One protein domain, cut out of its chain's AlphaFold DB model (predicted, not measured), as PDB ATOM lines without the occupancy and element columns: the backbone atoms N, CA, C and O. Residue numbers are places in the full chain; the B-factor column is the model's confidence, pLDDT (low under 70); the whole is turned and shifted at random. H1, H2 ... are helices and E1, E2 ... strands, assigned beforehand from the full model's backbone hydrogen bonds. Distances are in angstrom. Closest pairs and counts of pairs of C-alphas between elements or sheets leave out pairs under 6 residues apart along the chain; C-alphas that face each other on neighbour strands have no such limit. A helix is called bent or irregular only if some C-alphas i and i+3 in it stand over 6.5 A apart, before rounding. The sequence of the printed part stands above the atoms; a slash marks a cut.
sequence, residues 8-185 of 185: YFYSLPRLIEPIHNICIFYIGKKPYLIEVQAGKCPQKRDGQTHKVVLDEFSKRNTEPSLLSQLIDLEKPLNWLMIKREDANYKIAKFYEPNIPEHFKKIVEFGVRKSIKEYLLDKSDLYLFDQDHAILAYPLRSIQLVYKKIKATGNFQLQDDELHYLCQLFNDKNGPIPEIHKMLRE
ATOM      1  N   TYR A   8      45.325   3.709 -40.674       46.22
ATOM      2  CA  TYR A   8      45.097   5.019 -41.307       46.22
ATOM      3  C   TYR A   8      45.375   5.032 -42.815       46.22
ATOM      4  O   TYR A   8      44.618   5.613 -43.588       46.22
ATOM      5  N   PHE A   9      46.425   4.335 -43.254       47.53
ATOM      6  CA  PHE A   9      46.850   4.326 -44.658       47.53
ATOM      7  C   PHE A   9      46.054   3.375 -45.564       47.53
ATOM      8  O   PHE A   9      46.037   3.563 -46.777       47.53
ATOM      9  N   TYR A  10      45.421   2.340 -45.004       45.22
ATOM     10  CA  TYR A  10      44.699   1.320 -45.779       45.22
ATOM     11  C   TYR A  10      43.185   1.553 -45.833       45.22
ATOM     12  O   TYR A  10      42.504   0.940 -46.656       45.22
ATOM     13  N   SER A  11      42.652   2.424 -44.973       49.19
ATOM     14  CA  SER A  11      41.214   2.693 -44.874       49.19
ATOM     15  C   SER A  11      40.751   3.802 -45.819       49.19
ATOM     16  O   SER A  11      39.665   3.687 -46.368       49.19
ATOM     17  N   LEU A  12      41.577   4.815 -46.098       52.97
ATOM     18  CA  LEU A  12      41.226   5.956 -46.958       52.97
ATOM     19  C   LEU A  12      40.603   5.568 -48.316       52.97
ATOM     20  O   LEU A  12      39.515   6.049 -48.611       52.97
ATOM     21  N   PRO A  13      41.196   4.662 -49.119       50.47
ATOM     22  CA  PRO A  13      40.601   4.284 -50.398       50.47
ATOM     23  C   PRO A  13      39.359   3.388 -50.223       50.47
ATOM     24  O   PRO A  13      38.360   3.562 -50.917       50.47
ATOM     25  N   ARG A  14      39.384   2.478 -49.237       52.62
ATOM     26  CA  ARG A  14      38.285   1.535 -48.944       52.62
ATOM     27  C   ARG A  14      37.041   2.206 -48.364       52.62
ATOM     28  O   ARG A  14      35.944   1.691 -48.527       52.62
ATOM     29  N   LEU A  15      37.209   3.337 -47.688       52.69
ATOM     30  CA  LEU A  15      36.112   4.126 -47.138       52.69
ATOM     31  C   LEU A  15      35.370   4.905 -48.232       52.69
ATOM     32  O   LEU A  15      34.217   5.260 -48.031       52.69
ATOM     33  N   ILE A  16      35.984   5.146 -49.394       53.66
ATOM     34  CA  ILE A  16      35.380   5.982 -50.439       53.66
ATOM     35  C   ILE A  16      34.611   5.167 -51.498       53.66
ATOM     36  O   ILE A  16      33.648   5.661 -52.088       53.66
ATOM     37  N   GLU A  17      34.961   3.894 -51.688       57.06
ATOM     38  CA  GLU A  17      34.252   2.954 -52.576       57.06
ATOM     39  C   GLU A  17      32.725   2.828 -52.327       57.06
ATOM     40  O   GLU A  17      31.971   2.847 -53.308       57.06
ATOM     41  N   PRO A  18      32.221   2.785 -51.071       55.59
ATOM     42  CA  PRO A  18      30.793   2.625 -50.783       55.59
ATOM     43  C   PRO A  18      29.913   3.755 -51.327       55.59
ATOM     44  O   PRO A  18      28.724   3.558 -51.552       55.59
ATOM     45  N   ILE A  19      30.478   4.942 -51.559       57.75
ATOM     46  CA  ILE A  19      29.719   6.135 -51.953       57.75
ATOM     47  C   ILE A  19      29.234   6.054 -53.409       57.75
ATOM     48  O   ILE A  19      28.261   6.714 -53.771       57.75
ATOM     49  N   HIS A  20      29.884   5.251 -54.254       64.12
ATOM     50  CA  HIS A  20      29.634   5.252 -55.699       64.12
ATOM     51  C   HIS A  20      29.112   3.943 -56.268       64.12
ATOM     52  O   HIS A  20      29.057   3.812 -57.490       64.12
ATOM     53  N   ASN A  21      28.707   2.994 -55.416       72.75
ATOM     54  CA  ASN A  21      28.326   1.656 -55.864       72.75
ATOM     55  C   ASN A  21      29.452   1.030 -56.696       72.75
ATOM     56  O   ASN A  21      29.205   0.462 -57.750       72.75
ATOM     57  N   ILE A  22      30.706   1.188 -56.277       76.19
ATOM     58  CA  ILE A  22      31.854   0.585 -56.958       76.19
ATOM     59  C   ILE A  22      32.446  -0.450 -56.022       76.19
ATOM     60  O   ILE A  22      32.579  -0.212 -54.826       76.19
ATOM     61  N   CYS A  23      32.817  -1.594 -56.577       77.88
ATOM     62  CA  CYS A  23      33.550  -2.619 -55.862       77.88
ATOM     63  C   CYS A  23      34.814  -2.964 -56.644       77.88
ATOM     64  O   CYS A  23      34.755  -3.276 -57.840       77.88
ATOM     65  N   ILE A  24      35.959  -2.915 -55.964       78.88
ATOM     66  CA  ILE A  24      37.217  -3.429 -56.495       78.88
ATOM     67  C   ILE A  24      37.465  -4.814 -55.898       78.88
ATOM     68  O   ILE A  24      37.595  -4.978 -54.686       78.88
ATOM     69  N   PHE A  25      37.564  -5.826 -56.757       80.06
ATOM     70  CA  PHE A  25      37.792  -7.215 -56.359       80.06
ATOM     71  C   PHE A  25      38.899  -7.862 -57.196       80.06
ATOM     72  O   PHE A  25      39.388  -7.287 -58.168       80.06
ATOM     73  N   TYR A  26      39.337  -9.057 -56.800       78.75
ATOM     74  CA  TYR A  26      40.497  -9.720 -57.395       78.75
ATOM     75  C   TYR A  26      40.144 -11.101 -57.915       78.75
ATOM     76  O   TYR A  26      39.516 -11.895 -57.220       78.75
ATOM     77  N   ILE A  27      40.633 -11.403 -59.116       81.50
ATOM     78  CA  ILE A  27      40.691 -12.767 -59.642       81.50
ATOM     79  C   ILE A  27      42.177 -13.108 -59.799       81.50
ATOM     80  O   ILE A  27      42.878 -12.580 -60.670       81.50
ATOM     81  N   GLY A  28      42.694 -13.939 -58.890       84.06
ATOM     82  CA  GLY A  28      44.132 -14.172 -58.744       84.06
ATOM     83  C   GLY A  28      44.872 -12.899 -58.308       84.06
ATOM     84  O   GLY A  28      44.530 -12.291 -57.301       84.06
ATOM     85  N   LYS A  29      45.892 -12.482 -59.073       78.25
ATOM     86  CA  LYS A  29      46.675 -11.252 -58.816       78.25
ATOM     87  C   LYS A  29      46.169 -10.018 -59.577       78.25
ATOM     88  O   LYS A  29      46.801  -8.967 -59.515       78.25
ATOM     89  N   LYS A  30      45.087 -10.144 -60.350       81.94
ATOM     90  CA  LYS A  30      44.610  -9.092 -61.258       81.94
ATOM     91  C   LYS A  30      43.425  -8.348 -60.628       81.94
ATOM     92  O   LYS A  30      42.464  -9.021 -60.249       81.94
ATOM     93  N   PRO A  31      43.477  -7.007 -60.515       84.25
ATOM     94  CA  PRO A  31      42.356  -6.225 -60.015       84.25
ATOM     95  C   PRO A  31      41.261  -6.083 -61.076       84.25
ATOM     96  O   PRO A  31      41.532  -5.904 -62.266       84.25
ATOM     97  N   TYR A  32      40.017  -6.125 -60.616       84.12
ATOM     98  CA  TYR A  32      38.807  -5.871 -61.383       84.12
ATOM     99  C   TYR A  32      37.972  -4.817 -60.665       84.12
ATOM    100  O   TYR A  32      37.929  -4.782 -59.438       84.12
ATOM    101  N   LEU A  33      37.307  -3.970 -61.439       85.75
ATOM    102  CA  LEU A  33      36.372  -2.965 -60.956       85.75
ATOM    103  C   LEU A  33      34.989  -3.274 -61.516       85.75
ATOM    104  O   LEU A  33      34.845  -3.479 -62.722       85.75
ATOM    105  N   ILE A  34      33.974  -3.278 -60.660       85.31
ATOM    106  CA  ILE A  34      32.571  -3.357 -61.068       85.31
ATOM    107  C   ILE A  34      31.795  -2.173 -60.498       85.31
ATOM    108  O   ILE A  34      31.929  -1.832 -59.326       85.31
ATOM    109  N   GLU A  35      30.977  -1.556 -61.346       84.94
ATOM    110  CA  GLU A  35      29.908  -0.656 -60.920       84.94
ATOM    111  C   GLU A  35      28.692  -1.525 -60.588       84.94
ATOM    112  O   GLU A  35      28.205  -2.260 -61.447       84.94
ATOM    113  N   VAL A  36      28.224  -1.474 -59.345       81.31
ATOM    114  CA  VAL A  36      27.062  -2.187 -58.806       81.31
ATOM    115  C   VAL A  36      25.788  -1.536 -59.362       81.31
ATOM    116  O   VAL A  36      25.038  -0.848 -58.677       81.31
ATOM    117  N   GLN A  37      25.593  -1.715 -60.666       81.50
ATOM    118  CA  GLN A  37      24.434  -1.304 -61.449       81.50
ATOM    119  C   GLN A  37      24.076  -2.427 -62.428       81.50
ATOM    120  O   GLN A  37      24.950  -3.128 -62.944       81.50
ATOM    121  N   ALA A  38      22.780  -2.598 -62.702       79.75
ATOM    122  CA  ALA A  38      22.309  -3.632 -63.618       79.75
ATOM    123  C   ALA A  38      22.930  -3.465 -65.019       79.75
ATOM    124  O   ALA A  38      22.978  -2.365 -65.565       79.75
ATOM    125  N   GLY A  39      23.416  -4.566 -65.598       83.50
ATOM    126  CA  GLY A  39      24.006  -4.588 -66.943       83.50
ATOM    127  C   GLY A  39      25.470  -4.141 -67.034       83.50
ATOM    128  O   GLY A  39      26.030  -4.137 -68.129       83.50
ATOM    129  N   LYS A  40      26.120  -3.789 -65.917       86.56
ATOM    130  CA  LYS A  40      27.560  -3.496 -65.889       86.56
ATOM    131  C   LYS A  40      28.370  -4.771 -65.673       86.56
ATOM    132  O   LYS A  40      28.089  -5.560 -64.776       86.56
ATOM    133  N   CYS A  41      29.411  -4.945 -66.481       86.75
ATOM    134  CA  CYS A  41      30.343  -6.063 -66.362       86.75
ATOM    135  C   CYS A  41      31.642  -5.624 -65.670       86.75
ATOM    136  O   CYS A  41      32.077  -4.482 -65.864       86.75
ATOM    137  N   PRO A  42      32.305  -6.523 -64.920       88.50
ATOM    138  CA  PRO A  42      33.617  -6.248 -64.356       88.50
ATOM    139  C   PRO A  42      34.631  -5.848 -65.427       88.50
ATOM    140  O   PRO A  42      34.809  -6.542 -66.429       88.50
ATOM    141  N   GLN A  43      35.345  -4.756 -65.183       88.19
ATOM    142  CA  GLN A  43      36.437  -4.300 -66.027       88.19
ATOM    143  C   GLN A  43      37.767  -4.615 -65.360       88.19
ATOM    144  O   GLN A  43      37.996  -4.267 -64.202       88.19
ATOM    145  N   LYS A  44      38.675  -5.240 -66.108       86.88
ATOM    146  CA  LYS A  44      40.041  -5.451 -65.637       86.88
ATOM    147  C   LYS A  44      40.744  -4.097 -65.467       86.88
ATOM    148  O   LYS A  44      40.563  -3.183 -66.275       86.88
ATOM    149  N   ARG A  45      41.558  -3.984 -64.421       83.56
ATOM    150  CA  ARG A  45      42.464  -2.860 -64.179       83.56
ATOM    151  C   ARG A  45      43.905  -3.351 -64.091       83.56
ATOM    152  O   ARG A  45      44.160  -4.536 -63.862       83.56
ATOM    153  N   ASP A  46      44.835  -2.426 -64.275       77.06
ATOM    154  CA  ASP A  46      46.263  -2.659 -64.096       77.06
ATOM    155  C   ASP A  46      46.741  -1.918 -62.840       77.06
ATOM    156  O   ASP A  46      46.266  -0.822 -62.547       77.06
ATOM    157  N   GLY A  47      47.658  -2.523 -62.081       71.00
ATOM    158  CA  GLY A  47      48.236  -1.930 -60.869       71.00
ATOM    159  C   GLY A  47      48.011  -2.737 -59.587       71.00
ATOM    160  O   GLY A  47      47.458  -3.835 -59.593       71.00
ATOM    161  N   GLN A  48      48.491  -2.185 -58.468       65.75
ATOM    162  CA  GLN A  48      48.288  -2.723 -57.118       65.75
ATOM    163  C   GLN A  48      47.105  -2.032 -56.428       65.75
ATOM    164  O   GLN A  48      46.803  -0.878 -56.724       65.75
ATOM    165  N   THR A  49      46.486  -2.708 -55.454       65.06
ATOM    166  CA  THR A  49      45.203  -2.332 -54.829       65.06
ATOM    167  C   THR A  49      45.063  -0.867 -54.464       65.06
ATOM    168  O   THR A  49      44.137  -0.213 -54.919       65.06
ATOM    169  N   HIS A  50      45.997  -0.334 -53.687       66.81
ATOM    170  CA  HIS A  50      45.929   1.043 -53.209       66.81
ATOM    171  C   HIS A  50      46.066   2.069 -54.346       66.81
ATOM    172  O   HIS A  50      45.396   3.092 -54.301       66.81
ATOM    173  N   LYS A  51      46.865   1.784 -55.385       71.75
ATOM    174  CA  LYS A  51      47.030   2.688 -56.536       71.75
ATOM    175  C   LYS A  51      45.763   2.718 -57.390       71.75
ATOM    176  O   LYS A  51      45.250   3.790 -57.667       71.75
ATOM    177  N   VAL A  52      45.195   1.544 -57.688       74.25
ATOM    178  CA  VAL A  52      43.957   1.430 -58.482       74.25
ATOM    179  C   VAL A  52      42.805   2.195 -57.830       74.25
ATOM    180  O   VAL A  52      42.088   2.915 -58.516       74.25
ATOM    181  N   VAL A  53      42.640   2.078 -56.510       73.56
ATOM    182  CA  VAL A  53      41.534   2.747 -55.810       73.56
ATOM    183  C   VAL A  53      41.718   4.271 -55.811       73.56
ATOM    184  O   VAL A  53      40.771   5.005 -56.081       73.56
ATOM    185  N   LEU A  54      42.937   4.756 -55.554       74.69
ATOM    186  CA  LEU A  54      43.236   6.193 -55.545       74.69
ATOM    187  C   LEU A  54      43.136   6.824 -56.938       74.69
ATOM    188  O   LEU A  54      42.647   7.949 -57.068       74.69
ATOM    189  N   ASP A  55      43.550   6.096 -57.975       77.06
ATOM    190  CA  ASP A  55      43.419   6.526 -59.365       77.06
ATOM    191  C   ASP A  55      41.944   6.645 -59.761       77.06
ATOM    192  O   ASP A  55      41.543   7.635 -60.372       77.06
ATOM    193  N   GLU A  56      41.120   5.658 -59.404       76.12
ATOM    194  CA  GLU A  56      39.679   5.682 -59.679       76.12
ATOM    195  C   GLU A  56      38.971   6.803 -58.912       76.12
ATOM    196  O   GLU A  56      38.162   7.524 -59.498       76.12
ATOM    197  N   PHE A  57      39.320   7.017 -57.644       74.38
ATOM    198  CA  PHE A  57      38.784   8.129 -56.860       74.38
ATOM    199  C   PHE A  57      39.173   9.495 -57.449       74.38
ATOM    200  O   PHE A  57      38.316  10.364 -57.614       74.38
ATOM    201  N   SER A  58      40.439   9.668 -57.847       73.50
ATOM    202  CA  SER A  58      40.917  10.907 -58.479       73.50
ATOM    203  C   SER A  58      40.205  11.186 -59.800       73.50
ATOM    204  O   SER A  58      39.785  12.312 -60.053       73.50
ATOM    205  N   LYS A  59      40.044  10.160 -60.649       76.81
ATOM    206  CA  LYS A  59      39.382  10.283 -61.959       76.81
ATOM    207  C   LYS A  59      37.915  10.667 -61.835       76.81
ATOM    208  O   LYS A  59      37.412  11.416 -62.664       76.81
ATOM    209  N   ARG A  60      37.225  10.135 -60.823       71.38
ATOM    210  CA  ARG A  60      35.796  10.387 -60.606       71.38
ATOM    211  C   ARG A  60      35.521  11.711 -59.893       71.38
ATOM    212  O   ARG A  60      34.370  12.131 -59.875       71.38
ATOM    213  N   ASN A  61      36.554  12.369 -59.351       65.62
ATOM    214  CA  ASN A  61      36.456  13.623 -58.597       65.62
ATOM    215  C   ASN A  61      35.347  13.578 -57.529       65.62
ATOM    216  O   ASN A  61      34.526  14.483 -57.402       65.62
ATOM    217  N   THR A  62      35.299  12.461 -56.805       64.56
ATOM    218  CA  THR A  62      34.206  12.102 -55.895       64.56
ATOM    219  C   THR A  62      34.015  13.097 -54.751       64.56
ATOM    220  O   THR A  62      32.884  13.321 -54.330       64.56
ATOM    221  N   GLU A  63      35.104  13.691 -54.261       74.62
ATOM    222  CA  GLU A  63      35.096  14.707 -53.207       74.62
ATOM    223  C   GLU A  63      36.010  15.866 -53.609       74.62
ATOM    224  O   GLU A  63      37.208  15.837 -53.305       74.62
ATOM    225  N   PRO A  64      35.471  16.905 -54.274       74.56
ATOM    226  CA  PRO A  64      36.262  18.062 -54.672       74.56
ATOM    227  C   PRO A  64      36.938  18.739 -53.475       74.56
ATOM    228  O   PRO A  64      38.054  19.230 -53.603       74.56
ATOM    229  N   SER A  65      36.299  18.708 -52.299       82.50
ATOM    230  CA  SER A  65      36.847  19.251 -51.051       82.50
ATOM    231  C   SER A  65      38.185  18.613 -50.690       82.50
ATOM    232  O   SER A  65      39.108  19.352 -50.392       82.50
ATOM    233  N   LEU A  66      38.324  17.286 -50.808       83.81
ATOM    234  CA  LEU A  66      39.532  16.514 -50.484       83.81
ATOM    235  C   LEU A  66      40.671  16.669 -51.506       83.81
ATOM    236  O   LEU A  66      41.808  16.280 -51.230       83.81
ATOM    237  N   LEU A  67      40.369  17.195 -52.692       84.12
ATOM    238  CA  LEU A  67      41.304  17.346 -53.811       84.12
ATOM    239  C   LEU A  67      41.553  18.816 -54.179       84.12
ATOM    240  O   LEU A  67      42.262  19.091 -55.145       84.12
ATOM    241  N   SER A  68      40.959  19.747 -53.429       85.88
ATOM    242  CA  SER A  68      40.877  21.164 -53.793       85.88
ATOM    243  C   SER A  68      42.210  21.909 -53.727       85.88
ATOM    244  O   SER A  68      42.385  22.896 -54.440       85.88
ATOM    245  N   GLN A  69      43.143  21.453 -52.892       89.81
ATOM    246  CA  GLN A  69      44.425  22.113 -52.659       89.81
ATOM    247  C   GLN A  69      45.576  21.106 -52.673       89.81
ATOM    248  O   GLN A  69      45.373  19.902 -52.522       89.81
ATOM    249  N   LEU A  70      46.791  21.611 -52.883       92.50
ATOM    250  CA  LEU A  70      48.019  20.820 -52.816       92.50
ATOM    251  C   LEU A  70      48.516  20.734 -51.369       92.50
ATOM    252  O   LEU A  70      48.301  21.651 -50.583       92.50
ATOM    253  N   ILE A  71      49.227  19.655 -51.053       92.06
ATOM    254  CA  ILE A  71      49.954  19.467 -49.795       92.06
ATOM    255  C   ILE A  71      51.424  19.386 -50.165       92.06
ATOM    256  O   ILE A  71      51.799  18.481 -50.906       92.06
ATOM    257  N   ASP A  72      52.243  20.329 -49.694       90.69
ATOM    258  CA  ASP A  72      53.680  20.362 -50.018       90.69
ATOM    259  C   ASP A  72      53.932  20.297 -51.544       90.69
ATOM    260  O   ASP A  72      54.676  19.461 -52.048       90.69
ATOM    261  N   LEU A  73      53.202  21.132 -52.301       90.25
ATOM    262  CA  LEU A  73      53.198  21.198 -53.778       90.25
ATOM    263  C   LEU A  73      52.762  19.911 -54.508       90.25
ATOM    264  O   LEU A  73      52.765  19.867 -55.737       90.25
ATOM    265  N   GLU A  74      52.308  18.897 -53.777       90.81
ATOM    266  CA  GLU A  74      51.857  17.618 -54.312       90.81
ATOM    267  C   GLU A  74      50.339  17.457 -54.214       90.81
ATOM    268  O   GLU A  74      49.667  18.006 -53.337       90.81
ATOM    269  N   LYS A  75      49.762  16.658 -55.120       89.12
ATOM    270  CA  LYS A  75      48.337  16.303 -55.021       89.12
ATOM    271  C   LYS A  75      48.107  15.510 -53.728       89.12
ATOM    272  O   LYS A  75      48.860  14.564 -53.497       89.12
ATOM    273  N   PRO A  76      47.043  15.776 -52.946       87.75
ATOM    274  CA  PRO A  76      46.869  15.185 -51.615       87.75
ATOM    275  C   PRO A  76      47.002  13.660 -51.564       87.75
ATOM    276  O   PRO A  76      47.719  13.115 -50.730       87.75
ATOM    277  N   LEU A  77      46.377  12.948 -52.504       83.75
ATOM    278  CA  LEU A  77      46.464  11.485 -52.551       83.75
ATOM    279  C   LEU A  77      47.858  10.979 -52.923       83.75
ATOM    280  O   LEU A  77      48.286   9.944 -52.415       83.75
ATOM    281  N   ASN A  78      48.554  11.696 -53.809       84.50
ATOM    282  CA  ASN A  78      49.926  11.368 -54.179       84.50
ATOM    283  C   ASN A  78      50.862  11.616 -52.992       84.50
ATOM    284  O   ASN A  78      51.660  10.752 -52.646       84.50
ATOM    285  N   TRP A  79      50.688  12.744 -52.302       87.81
ATOM    286  CA  TRP A  79      51.418  13.066 -51.083       87.81
ATOM    287  C   TRP A  79      51.234  11.978 -50.016       87.81
ATOM    288  O   TRP A  79      52.215  11.438 -49.504       87.81
ATOM    289  N   LEU A  80      49.991  11.558 -49.748       83.62
ATOM    290  CA  LEU A  80      49.694  10.468 -48.809       83.62
ATOM    291  C   LEU A  80      50.331   9.143 -49.245       83.62
ATOM    292  O   LEU A  80      50.862   8.407 -48.414       83.62
ATOM    293  N   MET A  81      50.319   8.834 -50.542       79.69
ATOM    294  CA  MET A  81      51.009   7.659 -51.077       79.69
ATOM    295  C   MET A  81      52.517   7.715 -50.848       79.69
ATOM    296  O   MET A  81      53.089   6.717 -50.410       79.69
ATOM    297  N   ILE A  82      53.149   8.863 -51.092       83.88
ATOM    298  CA  ILE A  82      54.582   9.058 -50.861       83.88
ATOM    299  C   ILE A  82      54.896   8.852 -49.379       83.88
ATOM    300  O   ILE A  82      55.741   8.022 -49.056       83.88
ATOM    301  N   LYS A  83      54.153   9.494 -48.463       82.19
ATOM    302  CA  LYS A  83      54.360   9.309 -47.014       82.19
ATOM    303  C   LYS A  83      54.167   7.853 -46.582       82.19
ATOM    304  O   LYS A  83      54.908   7.362 -45.731       82.19
ATOM    305  N   ARG A  84      53.223   7.130 -47.197       77.12
ATOM    306  CA  ARG A  84      53.030   5.689 -46.973       77.12
ATOM    307  C   ARG A  84      54.234   4.874 -47.429       77.12
ATOM    308  O   ARG A  84      54.650   3.957 -46.722       77.12
ATOM    309  N   GLU A  85      54.722   5.120 -48.642       77.69
ATOM    310  CA  GLU A  85      55.868   4.400 -49.198       77.69
ATOM    311  C   GLU A  85      57.133   4.696 -48.385       77.69
ATOM    312  O   GLU A  85      57.882   3.772 -48.065       77.69
ATOM    313  N   ASP A  86      57.314   5.945 -47.960       77.12
ATOM    314  CA  ASP A  86      58.415   6.352 -47.099       77.12
ATOM    315  C   ASP A  86      58.362   5.612 -45.755       77.12
ATOM    316  O   ASP A  86      59.341   4.970 -45.376       77.12
ATOM    317  N   ALA A  87      57.207   5.597 -45.081       72.19
ATOM    318  CA  ALA A  87      57.032   4.913 -43.798       72.19
ATOM    319  C   ALA A  87      57.192   3.382 -43.867       72.19
ATOM    320  O   ALA A  87      57.607   2.767 -42.884       72.19
ATOM    321  N   ASN A  88      56.849   2.752 -44.997       69.00
ATOM    322  CA  ASN A  88      56.880   1.291 -45.138       69.00
ATOM    323  C   ASN A  88      58.189   0.744 -45.719       69.00
ATOM    324  O   ASN A  88      58.569  -0.377 -45.379       69.00
ATOM    325  N   TYR A  89      58.845   1.490 -46.612       69.31
ATOM    326  CA  TYR A  89      59.952   0.966 -47.415       69.31
ATOM    327  C   TYR A  89      61.247   1.770 -47.313       69.31
ATOM    328  O   TYR A  89      62.309   1.179 -47.496       69.31
ATOM    329  N   LYS A  90      61.194   3.084 -47.052       63.44
ATOM    330  CA  LYS A  90      62.392   3.944 -47.116       63.44
ATOM    331  C   LYS A  90      62.932   4.356 -45.753       63.44
ATOM    332  O   LYS A  90      64.142   4.476 -45.590       63.44
ATOM    333  N   ILE A  91      62.062   4.559 -44.770       60.97
ATOM    334  CA  ILE A  91      62.470   4.860 -43.402       60.97
ATOM    335  C   ILE A  91      62.870   3.531 -42.756       60.97
ATOM    336  O   ILE A  91      62.048   2.623 -42.615       60.97
ATOM    337  N   ALA A  92      64.153   3.396 -42.403       56.66
ATOM    338  CA  ALA A  92      64.651   2.256 -41.639       56.66
ATOM    339  C   ALA A  92      63.727   2.024 -40.436       56.66
ATOM    340  O   ALA A  92      63.360   2.981 -39.758       56.66
ATOM    341  N   LYS A  93      63.323   0.763 -40.219       55.59
ATOM    342  CA  LYS A  93      62.158   0.348 -39.410       55.59
ATOM    343  C   LYS A  93      61.982   1.063 -38.063       55.59
ATOM    344  O   LYS A  93      60.844   1.118 -37.597       55.59
ATOM    345  N   PHE A  94      63.057   1.580 -37.471       53.66
ATOM    346  CA  PHE A  94      63.072   2.339 -36.231       53.66
ATOM    347  C   PHE A  94      64.273   3.301 -36.236       53.66
ATOM    348  O   PHE A  94      65.414   2.847 -36.214       53.66
ATOM    349  N   TYR A  95      64.028   4.614 -36.245       52.19
ATOM    350  CA  TYR A  95      65.006   5.606 -35.780       52.19
ATOM    351  C   TYR A  95      64.547   6.104 -34.408       52.19
ATOM    352  O   TYR A  95      64.289   7.284 -34.213       52.19
ATOM    353  N   GLU A  96      64.350   5.188 -33.458       51.44
ATOM    354  CA  GLU A  96      64.188   5.603 -32.064       51.44
ATOM    355  C   GLU A  96      65.530   6.196 -31.602       51.44
ATOM    356  O   GLU A  96      66.574   5.603 -31.891       51.44
ATOM    357  N   PRO A  97      65.547   7.384 -30.967       61.34
ATOM    358  CA  PRO A  97      64.443   8.049 -30.258       61.34
ATOM    359  C   PRO A  97      63.680   9.143 -31.041       61.34
ATOM    360  O   PRO A  97      62.877   9.863 -30.449       61.34
ATOM    361  N   ASN A  98      63.912   9.319 -32.344       66.19
ATOM    362  CA  ASN A  98      63.410  10.476 -33.088       66.19
ATOM    363  C   ASN A  98      62.012  10.244 -33.680       66.19
ATOM    364  O   ASN A  98      61.773   9.323 -34.460       66.19
ATOM    365  N   ILE A  99      61.087  11.142 -33.338       69.00
ATOM    366  CA  ILE A  99      59.755  11.220 -33.947       69.00
ATOM    367  C   ILE A  99      59.928  11.619 -35.424       69.00
ATOM    368  O   ILE A  99      60.655  12.579 -35.691       69.00
ATOM    369  N   PRO A 100      59.280  10.938 -36.391       74.06
ATOM    370  CA  PRO A 100      59.295  11.383 -37.782       74.06
ATOM    371  C   PRO A 100      58.817  12.835 -37.899       74.06
ATOM    372  O   PRO A 100      57.825  13.198 -37.268       74.06
ATOM    373  N   GLU A 101      59.481  13.650 -38.724       77.12
ATOM    374  CA  GLU A 101      59.257  15.110 -38.746       77.12
ATOM    375  C   GLU A 101      57.777  15.485 -38.959       77.12
ATOM    376  O   GLU A 101      57.253  16.354 -38.271       77.12
ATOM    377  N   HIS A 102      57.057  14.731 -39.796       77.38
ATOM    378  CA  HIS A 102      55.629  14.937 -40.077       77.38
ATOM    379  C   HIS A 102      54.682  14.662 -38.890       77.38
ATOM    380  O   HIS A 102      53.497  14.956 -38.976       77.38
ATOM    381  N   PHE A 103      55.163  14.080 -37.787       82.12
ATOM    382  CA  PHE A 103      54.393  13.926 -36.544       82.12
ATOM    383  C   PHE A 103      54.812  14.908 -35.455       82.12
ATOM    384  O   PHE A 103      54.132  15.011 -34.434       82.12
ATOM    385  N   LYS A 104      55.919  15.627 -35.642       84.44
ATOM    386  CA  LYS A 104      56.538  16.435 -34.595       84.44
ATOM    387  C   LYS A 104      55.592  17.506 -34.067       84.44
ATOM    388  O   LYS A 104      55.349  17.544 -32.866       84.44
ATOM    389  N   LYS A 105      54.957  18.278 -34.955       87.69
ATOM    390  CA  LYS A 105      53.959  19.289 -34.571       87.69
ATOM    391  C   LYS A 105      52.763  18.685 -33.845       87.69
ATOM    392  O   LYS A 105      52.357  19.187 -32.802       87.69
ATOM    393  N   ILE A 106      52.238  17.567 -34.339       87.75
ATOM    394  CA  ILE A 106      51.106  16.863 -33.716       87.75
ATOM    395  C   ILE A 106      51.451  16.426 -32.286       87.75
ATOM    396  O   ILE A 106      50.641  16.567 -31.369       87.75
ATOM    397  N   VAL A 107      52.662  15.906 -32.076       87.12
ATOM    398  CA  VAL A 107      53.124  15.488 -30.749       87.12
ATOM    399  C   VAL A 107      53.401  16.696 -29.847       87.12
ATOM    400  O   VAL A 107      52.984  16.664 -28.691       87.12
ATOM    401  N   GLU A 108      54.018  17.763 -30.367       88.25
ATOM    402  CA  GLU A 108      54.266  19.028 -29.650       88.25
ATOM    403  C   GLU A 108      52.963  19.652 -29.119       88.25
ATOM    404  O   GLU A 108      52.894  20.056 -27.960       88.25
ATOM    405  N   PHE A 109      51.905  19.693 -29.937       87.31
ATOM    406  CA  PHE A 109      50.593  20.223 -29.534       87.31
ATOM    407  C   PHE A 109      49.768  19.255 -28.671       87.31
ATOM    408  O   PHE A 109      48.832  19.680 -27.986       87.31
ATOM    409  N   GLY A 110      50.119  17.969 -28.688       89.94
ATOM    410  CA  GLY A 110      49.423  16.890 -28.000       89.94
ATOM    411  C   GLY A 110      48.376  16.210 -28.883       89.94
ATOM    412  O   GLY A 110      47.368  16.805 -29.258       89.94
ATOM    413  N   VAL A 111      48.559  14.905 -29.116       87.62
ATOM    414  CA  VAL A 111      47.762  14.096 -30.060       87.62
ATOM    415  C   VAL A 111      46.249  14.215 -29.836       87.62
ATOM    416  O   VAL A 111      45.515  14.454 -30.790       87.62
ATOM    417  N   ARG A 112      45.760  14.091 -28.592       89.88
ATOM    418  CA  ARG A 112      44.316  14.216 -28.294       89.88
ATOM    419  C   ARG A 112      43.766  15.596 -28.646       89.88
ATOM    420  O   ARG A 112      42.684  15.693 -29.216       89.88
ATOM    421  N   LYS A 113      44.519  16.653 -28.327       91.94
ATOM    422  CA  LYS A 113      44.142  18.031 -28.651       91.94
ATOM    423  C   LYS A 113      44.098  18.213 -30.164       91.94
ATOM    424  O   LYS A 113      43.093  18.679 -30.677       91.94
ATOM    425  N   SER A 114      45.128  17.757 -30.873       92.50
ATOM    426  CA  SER A 114      45.169  17.784 -32.336       92.50
ATOM    427  C   SER A 114      43.977  17.061 -32.966       92.50
ATOM    428  O   SER A 114      43.299  17.641 -33.802       92.50
ATOM    429  N   ILE A 115      43.661  15.836 -32.530       90.88
ATOM    430  CA  ILE A 115      42.513  15.075 -33.053       90.88
ATOM    431  C   ILE A 115      41.204  15.834 -32.834       90.88
ATOM    432  O   ILE A 115      40.395  15.927 -33.753       90.88
ATOM    433  N   LYS A 116      41.004  16.412 -31.645       92.31
ATOM    434  CA  LYS A 116      39.836  17.248 -31.362       92.31
ATOM    435  C   LYS A 116      39.736  18.434 -32.324       92.31
ATOM    436  O   LYS A 116      38.667  18.641 -32.892       92.31
ATOM    437  N   GLU A 117      40.818  19.186 -32.517       94.00
ATOM    438  CA  GLU A 117      40.825  20.336 -33.431       94.00
ATOM    439  C   GLU A 117      40.523  19.906 -34.873       94.00
ATOM    440  O   GLU A 117      39.678  20.509 -35.526       94.00
ATOM    441  N   TYR A 118      41.112  18.803 -35.346       93.31
ATOM    442  CA  TYR A 118      40.861  18.299 -36.700       93.31
ATOM    443  C   TYR A 118      39.412  17.853 -36.902       93.31
ATOM    444  O   TYR A 118      38.834  18.081 -37.959       93.31
ATOM    445  N   LEU A 119      38.802  17.223 -35.893       90.81
ATOM    446  CA  LEU A 119      37.406  16.790 -35.969       90.81
ATOM    447  C   LEU A 119      36.425  17.970 -35.975       90.81
ATOM    448  O   LEU A 119      35.330  17.844 -36.527       90.81
ATOM    449  N   LEU A 120      36.799  19.092 -35.355       91.19
ATOM    450  CA  LEU A 120      35.992  20.310 -35.276       91.19
ATOM    451  C   LEU A 120      36.270  21.298 -36.421       91.19
ATOM    452  O   LEU A 120      35.505  22.252 -36.587       91.19
ATOM    453  N   ASP A 121      37.309  21.061 -37.223       91.44
ATOM    454  CA  ASP A 121      37.686  21.900 -38.357       91.44
ATOM    455  C   ASP A 121      36.635  21.834 -39.476       91.44
ATOM    456  O   ASP A 121      36.475  20.847 -40.204       91.44
ATOM    457  N   LYS A 122      35.873  22.921 -39.604       86.38
ATOM    458  CA  LYS A 122      34.868  23.098 -40.662       86.38
ATOM    459  C   LYS A 122      35.442  23.752 -41.915       86.38
ATOM    460  O   LYS A 122      34.785  23.703 -42.949       86.38
ATOM    461  N   SER A 123      36.609  24.376 -41.799       88.00
ATOM    462  CA  SER A 123      37.281  25.128 -42.860       88.00
ATOM    463  C   SER A 123      38.251  24.287 -43.683       88.00
ATOM    464  O   SER A 123      38.774  24.797 -44.667       88.00
ATOM    465  N   ASP A 124      38.483  23.029 -43.296       89.81
ATOM    466  CA  ASP A 124      39.464  22.147 -43.934       89.81
ATOM    467  C   ASP A 124      40.882  22.768 -43.940       89.81
ATOM    468  O   ASP A 124      41.667  22.570 -44.866       89.81
ATOM    469  N   LEU A 125      41.221  23.517 -42.884       90.75
ATOM    470  CA  LEU A 125      42.520  24.169 -42.708       90.75
ATOM    471  C   LEU A 125      43.624  23.130 -42.492       90.75
ATOM    472  O   LEU A 125      44.650  23.148 -43.165       90.75
ATOM    473  N   TYR A 126      43.398  22.188 -41.574       92.69
ATOM    474  CA  TYR A 126      44.384  21.157 -41.242       92.69
ATOM    475  C   TYR A 126      44.480  20.062 -42.303       92.69
ATOM    476  O   TYR A 126      45.431  19.281 -42.307       92.69
ATOM    477  N   LEU A 127      43.494  19.992 -43.201       90.94
ATOM    478  CA  LEU A 127      43.419  18.992 -44.260       90.94
ATOM    479  C   LEU A 127      44.617  19.074 -45.216       90.94
ATOM    480  O   LEU A 127      45.094  18.039 -45.680       90.94
ATOM    481  N   PHE A 128      45.085  20.294 -45.492       92.56
ATOM    482  CA  PHE A 128      46.126  20.571 -46.485       92.56
ATOM    483  C   PHE A 128      47.439  21.080 -45.899       92.56
ATOM    484  O   PHE A 128      48.413  21.270 -46.626       92.56
ATOM    485  N   ASP A 129      47.482  21.279 -44.587       92.62
ATOM    486  CA  ASP A 129      48.703  21.646 -43.894       92.62
ATOM    487  C   ASP A 129      49.630  20.428 -43.786       92.62
ATOM    488  O   ASP A 129      49.249  19.404 -43.231       92.62
ATOM    489  N   GLN A 130      50.856  20.516 -44.301       91.94
ATOM    490  CA  GLN A 130      51.779  19.376 -44.354       91.94
ATOM    491  C   GLN A 130      52.115  18.756 -42.983       91.94
ATOM    492  O   GLN A 130      52.377  17.553 -42.909       91.94
ATOM    493  N   ASP A 131      52.095  19.554 -41.912       90.81
ATOM    494  CA  ASP A 131      52.464  19.134 -40.559       90.81
ATOM    495  C   ASP A 131      51.291  18.450 -39.842       90.81
ATOM    496  O   ASP A 131      51.475  17.717 -38.865       90.81
ATOM    497  N   HIS A 132      50.071  18.670 -40.336       91.75
ATOM    498  CA  HIS A 132      48.833  18.171 -39.746       91.75
ATOM    499  C   HIS A 132      48.104  17.144 -40.635       91.75
ATOM    500  O   HIS A 132      47.448  16.230 -40.116       91.75
ATOM    501  N   ALA A 133      48.266  17.225 -41.957       90.94
ATOM    502  CA  ALA A 133      47.527  16.471 -42.969       90.94
ATOM    503  C   ALA A 133      47.670  14.957 -42.823       90.94
ATOM    504  O   ALA A 133      46.728  14.220 -43.112       90.94
ATOM    505  N   ILE A 134      48.811  14.479 -42.316       87.88
ATOM    506  CA  ILE A 134      49.051  13.045 -42.108       87.88
ATOM    507  C   ILE A 134      47.996  12.389 -41.201       87.88
ATOM    508  O   ILE A 134      47.710  11.202 -41.347       87.88
ATOM    509  N   LEU A 135      47.398  13.164 -40.288       87.31
ATOM    510  CA  LEU A 135      46.347  12.708 -39.381       87.31
ATOM    511  C   LEU A 135      44.999  13.384 -39.662       87.31
ATOM    512  O   LEU A 135      43.964  12.721 -39.592       87.31
ATOM    513  N   ALA A 136      44.996  14.670 -40.016       91.19
ATOM    514  CA  ALA A 136      43.774  15.410 -40.317       91.19
ATOM    515  C   ALA A 136      43.059  14.868 -41.566       91.19
ATOM    516  O   ALA A 136      41.838  14.709 -41.550       91.19
ATOM    517  N   TYR A 137      43.803  14.503 -42.616       89.44
ATOM    518  CA  TYR A 137      43.216  14.034 -43.872       89.44
ATOM    519  C   TYR A 137      42.451  12.711 -43.722       89.44
ATOM    520  O   TYR A 137      41.268  12.680 -44.069       89.44
ATOM    521  N   PRO A 138      43.026  11.636 -43.137       85.12
ATOM    522  CA  PRO A 138      42.271  10.411 -42.872       85.12
ATOM    523  C   PRO A 138      41.020  10.636 -42.010       85.12
ATOM    524  O   PRO A 138      39.962  10.087 -42.317       85.12
ATOM    525  N   LEU A 139      41.117  11.452 -40.951       87.69
ATOM    526  CA  LEU A 139      39.981  11.749 -40.070       87.69
ATOM    527  C   LEU A 139      38.857  12.459 -40.824       87.69
ATOM    528  O   LEU A 139      37.692  12.077 -40.706       87.69
ATOM    529  N   ARG A 140      39.206  13.449 -41.650       87.88
ATOM    530  CA  ARG A 140      38.236  14.172 -42.469       87.88
ATOM    531  C   ARG A 140      37.561  13.261 -43.489       87.88
ATOM    532  O   ARG A 140      36.344  13.321 -43.649       87.88
ATOM    533  N   SER A 141      38.312  12.376 -44.141       84.00
ATOM    534  CA  SER A 141      37.731  11.404 -45.069       84.00
ATOM    535  C   SER A 141      36.769  10.438 -44.373       84.00
ATOM    536  O   SER A 141      35.689  10.192 -44.904       84.00
ATOM    537  N   ILE A 142      37.094   9.958 -43.164       83.69
ATOM    538  CA  ILE A 142      36.170   9.151 -42.348       83.69
ATOM    539  C   ILE A 142      34.884   9.932 -42.056       83.69
ATOM    540  O   ILE A 142      33.797   9.396 -42.255       83.69
ATOM    541  N   GLN A 143      34.986  11.199 -41.640       85.38
ATOM    542  CA  GLN A 143      33.814  12.040 -41.369       85.38
ATOM    543  C   GLN A 143      32.911  12.200 -42.596       85.38
ATOM    544  O   GLN A 143      31.690  12.099 -42.477       85.38
ATOM    545  N   LEU A 144      33.492  12.467 -43.768       84.12
ATOM    546  CA  LEU A 144      32.737  12.653 -45.010       84.12
ATOM    547  C   LEU A 144      32.023  11.365 -45.422       84.12
ATOM    548  O   LEU A 144      30.833  11.386 -45.738       84.12
ATOM    549  N   VAL A 145      32.731  10.239 -45.358       80.19
ATOM    550  CA  VAL A 145      32.180   8.917 -45.665       80.19
ATOM    551  C   VAL A 145      31.056   8.564 -44.703       80.19
ATOM    552  O   VAL A 145      29.963   8.216 -45.141       80.19
ATOM    553  N   TYR A 146      31.290   8.722 -43.403       81.62
ATOM    554  CA  TYR A 146      30.302   8.426 -42.374       81.62
ATOM    555  C   TYR A 146      29.028   9.262 -42.553       81.62
ATOM    556  O   TYR A 146      27.929   8.712 -42.580       81.62
ATOM    557  N   LYS A 147      29.165  10.575 -42.790       83.75
ATOM    558  CA  LYS A 147      28.030  11.471 -43.075       83.75
ATOM    559  C   LYS A 147      27.235  11.033 -44.301       83.75
ATOM    560  O   LYS A 147      26.008  11.043 -44.261       83.75
ATOM    561  N   LYS A 148      27.912  10.640 -45.381       79.94
ATOM    562  CA  LYS A 148      27.251  10.173 -46.607       79.94
ATOM    563  C   LYS A 148      26.501   8.869 -46.397       79.94
ATOM    564  O   LYS A 148      25.353   8.769 -46.812       79.94
ATOM    565  N   ILE A 149      27.127   7.902 -45.730       79.38
ATOM    566  CA  ILE A 149      26.486   6.628 -45.406       79.38
ATOM    567  C   ILE A 149      25.256   6.883 -44.525       79.38
ATOM    568  O   ILE A 149      24.172   6.402 -44.844       79.38
ATOM    569  N   LYS A 150      25.371   7.713 -43.483       81.50
ATOM    570  CA  LYS A 150      24.242   8.082 -42.617       81.50
ATOM    571  C   LYS A 150      23.115   8.787 -43.381       81.50
ATOM    572  O   LYS A 150      21.944   8.491 -43.160       81.50
ATOM    573  N   ALA A 151      23.454   9.662 -44.329       83.50
ATOM    574  CA  ALA A 151      22.483  10.346 -45.183       83.50
ATOM    575  C   ALA A 151      21.668   9.396 -46.085       83.50
ATOM    576  O   ALA A 151      20.593   9.780 -46.538       83.50
ATOM    577  N   THR A 152      22.122   8.155 -46.319       81.06
ATOM    578  CA  THR A 152      21.321   7.139 -47.034       81.06
ATOM    579  C   THR A 152      20.146   6.596 -46.212       81.06
ATOM    580  O   THR A 152      19.274   5.936 -46.769       81.06
ATOM    581  N   GLY A 153      20.112   6.852 -44.898       74.69
ATOM    582  CA  GLY A 153      19.014   6.481 -43.999       74.69
ATOM    583  C   GLY A 153      18.971   5.010 -43.563       74.69
ATOM    584  O   GLY A 153      18.263   4.695 -42.614       74.69
ATOM    585  N   ASN A 154      19.751   4.121 -44.187       72.19
ATOM    586  CA  ASN A 154      19.719   2.671 -43.934       72.19
ATOM    587  C   ASN A 154      20.908   2.153 -43.111       72.19
ATOM    588  O   ASN A 154      21.165   0.951 -43.077       72.19
ATOM    589  N   PHE A 155      21.668   3.050 -42.483       78.12
ATOM    590  CA  PHE A 155      22.884   2.692 -41.769       78.12
ATOM    591  C   PHE A 155      22.892   3.274 -40.363       78.12
ATOM    592  O   PHE A 155      22.850   4.491 -40.176       78.12
ATOM    593  N   GLN A 156      23.003   2.384 -39.385       80.50
ATOM    594  CA  GLN A 156      23.233   2.720 -37.993       80.50
ATOM    595  C   GLN A 156      24.187   1.680 -37.415       80.50
ATOM    596  O   GLN A 156      23.940   0.482 -37.535       80.50
ATOM    597  N   LEU A 157      25.275   2.152 -36.807       83.06
ATOM    598  CA  LEU A 157      26.208   1.287 -36.097       83.06
ATOM    599  C   LEU A 157      25.532   0.740 -34.836       83.06
ATOM    600  O   LEU A 157      24.953   1.506 -34.062       83.06
ATOM    601  N   GLN A 158      25.627  -0.570 -34.629       87.25
ATOM    602  CA  GLN A 158      25.212  -1.218 -33.386       87.25
ATOM    603  C   GLN A 158      26.158  -0.829 -32.243       87.25
ATOM    604  O   GLN A 158      27.310  -0.457 -32.477       87.25
ATOM    605  N   ASP A 159      25.706  -0.933 -30.990       87.06
ATOM    606  CA  ASP A 159      26.528  -0.542 -29.835       87.06
ATOM    607  C   ASP A 159      27.843  -1.341 -29.743       87.06
ATOM    608  O   ASP A 159      28.881  -0.762 -29.419       87.06
ATOM    609  N   ASP A 160      27.840  -2.624 -30.118       88.31
ATOM    610  CA  ASP A 160      29.055  -3.452 -30.170       88.31
ATOM    611  C   ASP A 160      30.034  -2.980 -31.260       88.31
ATOM    612  O   ASP A 160      31.250  -2.941 -31.047       88.31
ATOM    613  N   GLU A 161      29.517  -2.556 -32.418       86.12
ATOM    614  CA  GLU A 161      30.321  -2.005 -33.514       86.12
ATOM    615  C   GLU A 161      30.906  -0.643 -33.127       86.12
ATOM    616  O   GLU A 161      32.089  -0.387 -33.356       86.12
ATOM    617  N   LEU A 162      30.107   0.218 -32.486       85.31
ATOM    618  CA  LEU A 162      30.563   1.491 -31.929       85.31
ATOM    619  C   LEU A 162      31.659   1.274 -30.890       85.31
ATOM    620  O   LEU A 162      32.672   1.977 -30.917       85.31
ATOM    621  N   HIS A 163      31.477   0.305 -29.991       85.56
ATOM    622  CA  HIS A 163      32.462  -0.031 -28.974       85.56
ATOM    623  C   HIS A 163      33.780  -0.474 -29.613       85.56
ATOM    624  O   HIS A 163      34.828   0.099 -29.308       85.56
ATOM    625  N   TYR A 164      33.722  -1.422 -30.552       85.44
ATOM    626  CA  TYR A 164      34.895  -1.901 -31.279       85.44
ATOM    627  C   TYR A 164      35.604  -0.772 -32.037       85.44
ATOM    628  O   TYR A 164      36.811  -0.591 -31.891       85.44
ATOM    629  N   LEU A 165      34.867   0.050 -32.790       83.88
ATOM    630  CA  LEU A 165      35.446   1.177 -33.523       83.88
ATOM    631  C   LEU A 165      36.108   2.185 -32.579       83.88
ATOM    632  O   LEU A 165      37.214   2.635 -32.860       83.88
ATOM    633  N   CYS A 166      35.494   2.504 -31.438       84.38
ATOM    634  CA  CYS A 166      36.092   3.408 -30.454       84.38
ATOM    635  C   CYS A 166      37.364   2.833 -29.821       84.38
ATOM    636  O   CYS A 166      38.286   3.591 -29.518       84.38
ATOM    637  N   GLN A 167      37.455   1.510 -29.653       82.88
ATOM    638  CA  GLN A 167      38.679   0.864 -29.180       82.88
ATOM    639  C   GLN A 167      39.847   1.026 -30.160       82.88
ATOM    640  O   GLN A 167      40.987   1.096 -29.709       82.88
ATOM    641  N   LEU A 168      39.588   1.141 -31.468       82.88
ATOM    642  CA  LEU A 168      40.637   1.378 -32.471       82.88
ATOM    643  C   LEU A 168      41.255   2.783 -32.370       82.88
ATOM    644  O   LEU A 168      42.364   3.003 -32.852       82.88
ATOM    645  N   PHE A 169      40.565   3.728 -31.722       82.12
ATOM    646  CA  PHE A 169      41.033   5.093 -31.486       82.12
ATOM    647  C   PHE A 169      41.322   5.310 -29.998       82.12
ATOM    648  O   PHE A 169      40.618   6.057 -29.313       82.12
ATOM    649  N   ASN A 170      42.364   4.649 -29.494       83.06
ATOM    650  CA  ASN A 170      42.786   4.746 -28.100       83.06
ATOM    651  C   ASN A 170      44.235   5.240 -27.945       83.06
ATOM    652  O   ASN A 170      45.053   5.190 -28.864       83.06
ATOM    653  N   ASP A 171      44.540   5.740 -26.752       82.69
ATOM    654  CA  ASP A 171      45.905   5.933 -26.278       82.69
ATOM    655  C   ASP A 171      46.049   5.380 -24.847       82.69
ATOM    656  O   ASP A 171      45.170   4.682 -24.340       82.69
ATOM    657  N   LYS A 172      47.157   5.699 -24.168       82.38
ATOM    658  CA  LYS A 172      47.425   5.265 -22.783       82.38
ATOM    659  C   LYS A 172      46.351   5.673 -21.760       82.38
ATOM    660  O   LYS A 172      46.284   5.074 -20.695       82.38
ATOM    661  N   ASN A 173      45.535   6.678 -22.071       85.19
ATOM    662  CA  ASN A 173      44.435   7.165 -21.240       85.19
ATOM    663  C   ASN A 173      43.073   6.574 -21.669       85.19
ATOM    664  O   ASN A 173      42.033   7.041 -21.207       85.19
ATOM    665  N   GLY A 174      43.056   5.583 -22.567       86.00
ATOM    666  CA  GLY A 174      41.846   4.928 -23.070       86.00
ATOM    667  C   GLY A 174      41.352   5.487 -24.414       86.00
ATOM    668  O   GLY A 174      42.121   6.123 -25.138       86.00
ATOM    669  N   PRO A 175      40.080   5.256 -24.785       86.12
ATOM    670  CA  PRO A 175      39.496   5.768 -26.027       86.12
ATOM    671  C   PRO A 175      39.516   7.302 -26.127       86.12
ATOM    672  O   PRO A 175      39.569   8.015 -25.118       86.12
ATOM    673  N   ILE A 176      39.472   7.828 -27.350       87.69
ATOM    674  CA  ILE A 176      39.384   9.267 -27.633       87.69
ATOM    675  C   ILE A 176      37.898   9.684 -27.675       87.69
ATOM    676  O   ILE A 176      37.187   9.275 -28.598       87.69
ATOM    677  N   PRO A 177      37.399  10.486 -26.709       87.44
ATOM    678  CA  PRO A 177      35.974  10.817 -26.589       87.44
ATOM    679  C   PRO A 177      35.382  11.491 -27.827       87.44
ATOM    680  O   PRO A 177      34.223  11.267 -28.168       87.44
ATOM    681  N   GLU A 178      36.175  12.306 -28.517       88.94
ATOM    682  CA  GLU A 178      35.748  13.040 -29.704       88.94
ATOM    683  C   GLU A 178      35.407  12.106 -30.872       88.94
ATOM    684  O   GLU A 178      34.484  12.397 -31.631       88.94
ATOM    685  N   ILE A 179      36.081  10.957 -30.979       86.31
ATOM    686  CA  ILE A 179      35.759   9.933 -31.981       86.31
ATOM    687  C   ILE A 179      34.418   9.279 -31.656       86.31
ATOM    688  O   ILE A 179      33.577   9.124 -32.538       86.31
ATOM    689  N   HIS A 180      34.181   8.954 -30.384       85.56
ATOM    690  CA  HIS A 180      32.899   8.402 -29.948       85.56
ATOM    691  C   HIS A 180      31.744   9.376 -30.217       85.56
ATOM    692  O   HIS A 180      30.686   8.969 -30.694       85.56
ATOM    693  N   LYS A 181      31.958  10.674 -29.970       87.88
ATOM    694  CA  LYS A 181      30.987  11.723 -30.300       87.88
ATOM    695  C   LYS A 181      30.713  11.778 -31.807       87.88
ATOM    696  O   LYS A 181      29.558  11.704 -32.206       87.88
ATOM    697  N   MET A 182      31.763  11.812 -32.629       87.44
ATOM    698  CA  MET A 182      31.653  11.819 -34.094       87.44
ATOM    699  C   MET A 182      30.883  10.606 -34.642       87.44
ATOM    700  O   MET A 182      30.122  10.758 -35.590       87.44
ATOM    701  N   LEU A 183      31.082   9.412 -34.073       84.12
ATOM    702  CA  LEU A 183      30.409   8.189 -34.525       84.12
ATOM    703  C   LEU A 183      28.953   8.079 -34.041       84.12
ATOM    704  O   LEU A 183      28.204   7.286 -34.599       84.12
ATOM    705  N   ARG A 184      28.519   8.841 -33.030       81.50
ATOM    706  CA  ARG A 184      27.107   8.862 -32.591       81.50
ATOM    707  C   ARG A 184      26.284   9.966 -33.262       81.50
ATOM    708  O   ARG A 184      25.086   9.776 -33.482       81.50
ATOM    709  N   GLU A 185      26.914  11.099 -33.569       70.12
ATOM    710  CA  GLU A 185      26.302  12.249 -34.262       70.12
ATOM    711  C   GLU A 185      25.976  11.986 -35.729       70.12
ATOM    712  O   GLU A 185      25.030  12.632 -36.232       70.12
TER     713      GLU A 185
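Overview. This is residues 8 to 185 of the 185 residues of an uncharacterized protein of Nostoc edaphicum CCNP1411 (UniProt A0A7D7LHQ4). A two-stranded hairpin, E1 and E2, stands at one end of a helical body whose core is the long helix H8 with H1 running alongside it; H2 lies between H1 and the hairpin. H6 and H7 pack on the first part of H8, the helical hairpin of H9 and H10 lies along one side with H10 on H6, and H4 and H5 are joined by a link whose residues 92 to 98 stick out. The printed part has 178 residues and is mostly helix, with ten named helices and two named strands in the order H1 E1 E2 H2 H3 H4 H5 H6 H7 H8 H9 H10; the sheet, E1 - E2, is antiparallel. It is compact, with a radius of gyration of the C-alphas of 17.5 A, and spans 53 by 40 by 31 A.

Arrangement. Look first at E1, residues 22 to 27, and E2, residues 30 to 35, an antiparallel hairpin at 151 degrees; N 25 and O 32 are 2.9 A apart and N 32 and O 25 are 2.8 A apart, both within hydrogen-bond range. Residues 32 to 33 of E2 also pair, antiparallel, with residues 43 to 44. Next find H2, residues 49 to 60; its closest C-alphas to E2 are those of Thr 49 and Pro 31, 7.1 A apart. H2 touches H1, residues 8 to 20, closest at the C-alphas of Val 53 and Pro 13, 5.7 A apart, at a steep tilt of 45 degrees, the same way. H1 in turn touches H8, residues 133 to 151, closest at the C-alphas of Leu 12 and Pro 138, 6.1 A apart, at a shallow tilt of 29 degrees, the same way. H8 is the hub, touching three helices. With its residues 135 to 140 alone it touches H6, residues 111 to 120, closest at the C-alphas of Ala 136 and Tyr 118, 5.5 A apart, at a steep tilt of 44 degrees. With its residues 133 to 140 alone it touches H7, residues 125 to 128, closest at the C-alphas of Tyr 137 and Leu 127, 5.0 A apart. H10, residues 177 to 184, touches H6, closest at the C-alphas of Glu 178 and Lys 116, 6.1 A apart, and forms a helical hairpin with H9, residues 159 to 168, closest at the C-alphas of His 180 and Cys 166, 5.9 A apart. H3, residues 64 to 67, and H4, residues 76 to 90, only just touch, only at the corner by their link, with 3 pairs of C-alphas within 8 A, closest at Leu 67 and Pro 76, 6.4 A apart. H5, residues 101 to 109, is apart from H4 and close but not clearly touching to H8, closest at the C-alphas of His 102 and Ile 134, 7.1 A apart. Every O i to N i+4 pair is within hydrogen-bond range in H2, H4, H6, H9 and H10, against 14 of 15 in H8, 3 of 5 in H5 and 1 of 9 in H1, where 4 of 10 O i to N i+3 pairs are; H3 and H7 are too short for an i+4 pair.

Along the chain. Find C-alpha 8 at (45.097, 5.019, -41.307), where H1 begins; it runs 21.1 A to C-alpha 20. H1 is irregular, but only just, with C-alphas 10 and 13 6.8 A apart; H5 is irregular too, with C-alphas 102 and 105 7.2 A apart. E2 measures 17.0 A, H2 16.8 A and H4 19.7 A. Go to C-alpha 133 at (47.527, 16.471, -42.969) for H8, which runs 25.9 A. H10 ends at C-alpha 184, (27.107, 8.862, -32.591).

Size, cuts and confidence. The two C-alphas farthest apart are those of Gly 39 and Pro 97, 56.0 A. The printed part has no cut, and the link from E2 to H2, residues 36 to 48, is long. The mean pLDDT of the printed part is 79.6; look for values under 70 at residues 8 to 20, 48 to 50, 61 to 62 and 88 to 99.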